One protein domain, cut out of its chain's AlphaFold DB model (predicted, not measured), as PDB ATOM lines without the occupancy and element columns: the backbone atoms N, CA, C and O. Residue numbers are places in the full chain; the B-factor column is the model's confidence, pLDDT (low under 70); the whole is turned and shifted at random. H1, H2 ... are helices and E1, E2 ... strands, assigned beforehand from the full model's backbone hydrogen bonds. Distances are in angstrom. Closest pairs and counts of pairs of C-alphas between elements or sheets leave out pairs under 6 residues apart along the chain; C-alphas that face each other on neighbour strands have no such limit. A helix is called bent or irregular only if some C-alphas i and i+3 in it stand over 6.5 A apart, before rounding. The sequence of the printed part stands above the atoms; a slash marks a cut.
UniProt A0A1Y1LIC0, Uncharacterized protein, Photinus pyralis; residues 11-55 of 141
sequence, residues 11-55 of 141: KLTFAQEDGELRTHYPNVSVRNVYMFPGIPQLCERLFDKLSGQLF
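AT A GLANCE: This is residues 11 to 55 of the 141 residues of an uncharacterized protein of Photinus pyralis (UniProt A0A1Y1LIC0). A small meander sheet of three short strands is joined by one helix, H1, which only grazes it, while the long loop of residues 14 to 26, between E1 and E2, reaches away to make one end of the domain at Asp 18. The 45 printed residues hold three named strands and one named helix, in the chain order E1, E2, E3, H1; the sheet's order is E1, E2, E3, antiparallel throughout, and the class is mixed, helices and strands. The whole is compact, with a radius of gyration of the C-alphas of 9.9 A and spans of 27 by 23 by 17 A.

IN THESE COORDINATES: Find C-alpha 11 at (-10.248, 38.036, 3.229), where E1, residues 11 to 13, begins. E2 is residues 27 to 30, 10.1 A long, and E3 is residues 33 to 35, 6.6 A long. H1, residues 40 to 54, runs 18.3 A from C-alpha 40 at (9.853, 46.100, -0.320) to C-alpha 54 at (-6.526, 47.075, 7.690); it is irregular, with C-alphas 49 and 52 7.6 A apart.

HOW THE PARTS SIT: Look first at inner strand E2. It forms an antiparallel hairpin with edge strand E1, at 155 degrees between directions, where N 11 and O 29 are 2.8 A apart, within hydrogen-bond range. It forms another with edge strand E3, at 152 degrees, where N 30 and O 33 are 2.9 A apart, also within range. E1 and E3 are apart. H1 is on the sheet but only grazes it, with residues 43 to 54; its closest C-alphas to E2 are those of Leu 46 and Asn 27, 7.4 A apart. In H1, 9 of 11 O i to N i+4 pairs are within range.

THE WHOLE: The C-alphas farthest apart, those of Asp 18 and Gly 38, are 27.7 A apart. The link from E1 to E2 is long, and in it residues 16 to 17 pair antiparallel with 20 to 21; the other two links are tight. The printed part has no cut, and no printed residue is under 70 in pLDDT.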
ATOM      1  N   LYS A  11      -9.647  36.784   3.686       94.19
ATOM      2  CA  LYS A  11     -10.248  38.036   3.229       94.19
ATOM      3  C   LYS A  11      -9.295  38.697   2.236       94.19
ATOM      4  O   LYS A  11      -8.091  38.773   2.486       94.19
ATOM      5  N   LEU A  12      -9.833  39.145   1.104       92.88
ATOM      6  CA  LEU A  12      -9.095  39.900   0.093       92.88
ATOM      7  C   LEU A  12      -9.481  41.371   0.217       92.88
ATOM      8  O   LEU A  12     -10.640  41.719   0.002       92.88
ATOM      9  N   THR A  13      -8.517  42.220   0.554       92.62
ATOM     10  CA  THR A  13      -8.720  43.668   0.642       92.62
ATOM     11  C   THR A  13      -7.955  44.341  -0.486       92.62
ATOM     12  O   THR A  13      -6.733  44.226  -0.563       92.62
ATOM     13  N   PHE A  14      -8.667  45.024  -1.378       90.75
ATOM     14  CA  PHE A  14      -8.073  45.771  -2.485       90.75
ATOM     15  C   PHE A  14      -7.976  47.245  -2.128       90.75
ATOM     16  O   PHE A  14      -8.898  47.785  -1.522       90.75
ATOM     17  N   ALA A  15      -6.894  47.899  -2.551       85.88
ATOM     18  CA  ALA A  15      -6.821  49.348  -2.474       85.88
ATOM     19  C   ALA A  15      -7.777  49.935  -3.516       85.88
ATOM     20  O   ALA A  15      -7.572  49.748  -4.720       85.88
ATOM     21  N   GLN A  16      -8.822  50.608  -3.048       83.19
ATOM     22  CA  GLN A  16      -9.823  51.269  -3.879       83.19
ATOM     23  C   GLN A  16      -9.953  52.727  -3.459       83.19
ATOM     24  O   GLN A  16      -9.909  53.040  -2.273       83.19
ATOM     25  N   GLU A  17     -10.110  53.607  -4.437       71.81
ATOM     26  CA  GLU A  17     -10.288  55.043  -4.235       71.81
ATOM     27  C   GLU A  17     -11.223  55.529  -5.348       71.81
ATOM     28  O   GLU A  17     -10.959  55.259  -6.518       71.81
ATOM     29  N   ASP A  18     -12.350  56.141  -4.974       75.81
ATOM     30  CA  ASP A  18     -13.432  56.574  -5.879       75.81
ATOM     31  C   ASP A  18     -13.998  55.474  -6.800       75.81
ATOM     32  O   ASP A  18     -14.450  55.725  -7.913       75.81
ATOM     33  N   GLY A  19     -13.985  54.223  -6.329       73.12
ATOM     34  CA  GLY A  19     -14.475  53.066  -7.087       73.12
ATOM     35  C   GLY A  19     -13.460  52.468  -8.069       73.12
ATOM     36  O   GLY A  19     -13.742  51.428  -8.664       73.12
ATOM     37  N   GLU A  20     -12.264  53.053  -8.197       77.00
ATOM     38  CA  GLU A  20     -11.184  52.529  -9.037       77.00
ATOM     39  C   GLU A  20     -10.142  51.743  -8.230       77.00
ATOM     40  O   GLU A  20      -9.736  52.127  -7.128       77.00
ATOM     41  N   LEU A  21      -9.668  50.629  -8.802       77.00
ATOM     42  CA  LEU A  21      -8.607  49.809  -8.215       77.00
ATOM     43  C   LEU A  21      -7.254  50.516  -8.340       77.00
ATOM     44  O   LEU A  21      -6.754  50.744  -9.439       77.00
ATOM     45  N   ARG A  22      -6.615  50.787  -7.201       79.38
ATOM     46  CA  ARG A  22      -5.279  51.401  -7.131       79.38
ATOM     47  C   ARG A  22      -4.148  50.379  -7.108       79.38
ATOM     48  O   ARG A  22      -2.994  50.736  -7.331       79.38
ATOM     49  N   THR A  23      -4.460  49.109  -6.861       77.38
ATOM     50  CA  THR A  23      -3.495  48.010  -6.920       77.38
ATOM     51  C   THR A  23      -4.040  46.856  -7.755       77.38
ATOM     52  O   THR A  23      -5.215  46.504  -7.686       77.38
ATOM     53  N   HIS A  24      -3.158  46.219  -8.527       82.19
ATOM     54  CA  HIS A  24      -3.491  45.017  -9.302       82.19
ATOM     55  C   HIS A  24      -3.542  43.737  -8.447       82.19
ATOM     56  O   HIS A  24      -3.829  42.659  -8.960       82.19
ATOM     57  N   TYR A  25      -3.235  43.839  -7.152       85.38
ATOM     58  CA  TYR A  25      -3.230  42.730  -6.205       85.38
ATOM     59  C   TYR A  25      -3.809  43.173  -4.853       85.38
ATOM     60  O   TYR A  25      -3.583  44.317  -4.437       85.38
ATOM     61  N   PRO A  26      -4.552  42.290  -4.163       90.56
ATOM     62  CA  PRO A  26      -5.082  42.576  -2.840       90.56
ATOM     63  C   PRO A  26      -4.047  42.294  -1.750       90.56
ATOM     64  O   PRO A  26      -3.119  41.503  -1.933       90.56
ATOM     65  N   ASN A  27      -4.278  42.848  -0.563       93.56
ATOM     66  CA  ASN A  27      -3.808  42.219   0.660       93.56
ATOM     67  C   ASN A  27      -4.628  40.943   0.908       93.56
ATOM     68  O   ASN A  27      -5.861  40.971   0.872       93.56
ATOM     69  N   VAL A  28      -3.943  39.830   1.167       94.19
ATOM     70  CA  VAL A  28      -4.578  38.591   1.627       94.19
ATOM     71  C   VAL A  28      -4.422  38.534   3.138       94.19
ATOM     72  O   VAL A  28      -3.300  38.557   3.642       94.19
ATOM     73  N   SER A  29      -5.525  38.411   3.865       94.88
ATOM     74  CA  SER A  29      -5.493  38.264   5.319       94.88
ATOM     75  C   SER A  29      -6.278  37.051   5.789       94.88
ATOM     76  O   SER A  29      -7.223  36.604   5.141       94.88
ATOM     77  N   VAL A  30      -5.866  36.481   6.916       95.25
ATOM     78  CA  VAL A  30      -6.599  35.431   7.630       95.25
ATOM     79  C   VAL A  30      -6.646  35.840   9.091       95.25
ATOM     80  O   VAL A  30      -5.617  35.849   9.765       95.25
ATOM     81  N   ARG A  31      -7.844  36.165   9.592       92.19
ATOM     82  CA  ARG A  31      -8.029  36.732  10.939       92.19
ATOM     83  C   ARG A  31      -7.145  37.981  11.112       92.19
ATOM     84  O   ARG A  31      -7.290  38.913  10.336       92.19
ATOM     85  N   ASN A  32      -6.234  37.984  12.080       92.38
ATOM     86  CA  ASN A  32      -5.314  39.083  12.384       92.38
ATOM     87  C   ASN A  32      -3.943  38.958  11.690       92.38
ATOM     88  O   ASN A  32      -3.001  39.649  12.071       92.38
ATOM     89  N   VAL A  33      -3.803  38.062  10.707       93.81
ATOM     90  CA  VAL A  33      -2.569  37.876   9.932       93.81
ATOM     91  C   VAL A  33      -2.739  38.503   8.554       93.81
ATOM     92  O   VAL A  33      -3.594  38.063   7.786       93.81
ATOM     93  N   TYR A  34      -1.899  39.485   8.229       94.62
ATOM     94  CA  TYR A  34      -1.925  40.233   6.970       94.62
ATOM     95  C   TYR A  34      -0.676  39.915   6.145       94.62
ATOM     96  O   TYR A  34       0.444  40.069   6.625       94.62
ATOM     97  N   MET A  35      -0.856  39.463   4.906       93.56
ATOM     98  CA  MET A  35       0.247  39.053   4.035       93.56
ATOM     99  C   MET A  35       0.595  40.172   3.056       93.56
ATOM    100  O   MET A  35      -0.186  40.490   2.157       93.56
ATOM    101  N   PHE A  36       1.786  40.740   3.221       94.19
ATOM    102  CA  PHE A  36       2.367  41.712   2.299       94.19
ATOM    103  C   PHE A  36       3.355  41.035   1.337       94.19
ATOM    104  O   PHE A  36       3.930  39.993   1.668       94.19
ATOM    105  N   PRO A  37       3.542  41.584   0.125       91.12
ATOM    106  CA  PRO A  37       4.501  41.046  -0.831       91.12
ATOM    107  C   PRO A  37       5.934  41.175  -0.301       91.12
ATOM    108  O   PRO A  37       6.285  42.155   0.345       91.12
ATOM    109  N   GLY A  38       6.787  40.205  -0.634       91.50
ATOM    110  CA  GLY A  38       8.186  40.202  -0.189       91.50
ATOM    111  C   GLY A  38       9.083  41.245  -0.870       91.50
ATOM    112  O   GLY A  38      10.210  41.445  -0.432       91.50
ATOM    113  N   ILE A  39       8.613  41.898  -1.939       93.06
ATOM    114  CA  ILE A  39       9.335  42.996  -2.596       93.06
ATOM    115  C   ILE A  39       9.051  44.285  -1.806       93.06
ATOM    116  O   ILE A  39       7.886  44.698  -1.789       93.06
ATOM    117  N   PRO A  40      10.061  44.947  -1.202       94.12
ATOM    118  CA  PRO A  40       9.853  46.100  -0.320       94.12
ATOM    119  C   PRO A  40       9.001  47.211  -0.938       94.12
ATOM    120  O   PRO A  40       8.020  47.634  -0.341       94.12
ATOM    121  N   GLN A  41       9.270  47.578  -2.194       92.50
ATOM    122  CA  GLN A  41       8.537  48.645  -2.885       92.50
ATOM    123  C   GLN A  41       7.054  48.309  -3.104       92.50
ATOM    124  O   GLN A  41       6.217  49.201  -3.207       92.50
ATOM    125  N   LEU A  42       6.713  47.022  -3.232       90.56
ATOM    126  CA  LEU A  42       5.320  46.583  -3.323       90.56
ATOM    127  C   LEU A  42       4.664  46.547  -1.939       90.56
ATOM    128  O   LEU A  42       3.486  46.871  -1.819       90.56
ATOM    129  N   CYS A  43       5.424  46.169  -0.908       93.31
ATOM    130  CA  CYS A  43       4.964  46.170   0.476       93.31
ATOM    131  C   CYS A  43       4.579  47.587   0.900       93.31
ATOM    132  O   CYS A  43       3.430  47.798   1.274       93.31
ATOM    133  N   GLU A  44       5.494  48.547   0.734       93.00
ATOM    134  CA  GLU A  44       5.302  49.969   1.045       93.00
ATOM    135  C   GLU A  44       4.056  50.522   0.347       93.00
ATOM    136  O   GLU A  44       3.116  50.954   1.003       93.00
ATOM    137  N   ARG A  45       3.970  50.382  -0.983       90.56
ATOM    138  CA  ARG A  45       2.818  50.872  -1.758       90.56
ATOM    139  C   ARG A  45       1.484  50.293  -1.292       90.56
ATOM    140  O   ARG A  45       0.485  51.010  -1.254       90.56
ATOM    141  N   LEU A  46       1.439  48.990  -1.011       92.31
ATOM    142  CA  LEU A  46       0.215  48.344  -0.543       92.31
ATOM    143  C   LEU A  46      -0.123  48.785   0.887       92.31
ATOM    144  O   LEU A  46      -1.293  49.004   1.190       92.31
ATOM    145  N   PHE A  47       0.883  48.913   1.753       93.19
ATOM    146  CA  PHE A  47       0.726  49.332   3.141       93.19
ATOM    147  C   PHE A  47       0.232  50.776   3.233       93.19
ATOM    148  O   PHE A  47      -0.761  51.024   3.909       93.19
ATOM    149  N   ASP A  48       0.821  51.704   2.485       91.50
ATOM    150  CA  ASP A  48       0.404  53.111   2.455       91.50
ATOM    151  C   ASP A  48      -1.064  53.259   2.040       91.50
ATOM    152  O   ASP A  48      -1.808  54.051   2.611       91.50
ATOM    153  N   LYS A  49      -1.510  52.454   1.068       90.88
ATOM    154  CA  LYS A  49      -2.888  52.490   0.562       90.88
ATOM    155  C   LYS A  49      -3.903  51.789   1.466       90.88
ATOM    156  O   LYS A  49      -5.074  52.151   1.425       90.88
ATOM    157  N   LEU A  50      -3.498  50.761   2.213       92.38
ATOM    158  CA  LEU A  50      -4.427  49.898   2.952       92.38
ATOM    159  C   LEU A  50      -4.319  49.988   4.469       92.38
ATOM    160  O   LEU A  50      -5.215  49.495   5.148       92.38
ATOM    161  N   SER A  51      -3.263  50.583   5.018       90.38
ATOM    162  CA  SER A  51      -3.005  50.598   6.461       90.38
ATOM    163  C   SER A  51      -4.193  51.135   7.258       90.38
ATOM    164  O   SER A  51      -4.633  50.457   8.178       90.38
ATOM    165  N   GLY A  52      -4.790  52.255   6.846       88.25
ATOM    166  CA  GLY A  52      -5.973  52.823   7.510       88.25
ATOM    167  C   GLY A  52      -7.247  51.970   7.415       88.25
ATOM    168  O   GLY A  52      -8.142  52.123   8.237       88.25
ATOM    169  N   GLN A  53      -7.343  51.056   6.441       88.62
ATOM    170  CA  GLN A  53      -8.464  50.112   6.319       88.62
ATOM    171  C   GLN A  53      -8.196  48.787   7.052       88.62
ATOM    172  O   GLN A  53      -9.127  48.118   7.500       88.62
ATOM    173  N   LEU A  54      -6.934  48.353   7.101       90.56
ATOM    174  CA  LEU A  54      -6.526  47.075   7.690       90.56
ATOM    175  C   LEU A  54      -6.249  47.183   9.189       90.56
ATOM    176  O   LEU A  54      -6.425  46.202   9.912       90.56
ATOM    177  N   PHE A  55      -5.799  48.348   9.644       89.31
ATOM    178  CA  PHE A  55      -5.377  48.591  11.012       89.31
ATOM    179  C   PHE A  55      -6.157  49.775  11.572       89.31
ATOM    180  O   PHE A  55      -5.928  50.925  11.210       89.31
TER     181      PHE A  55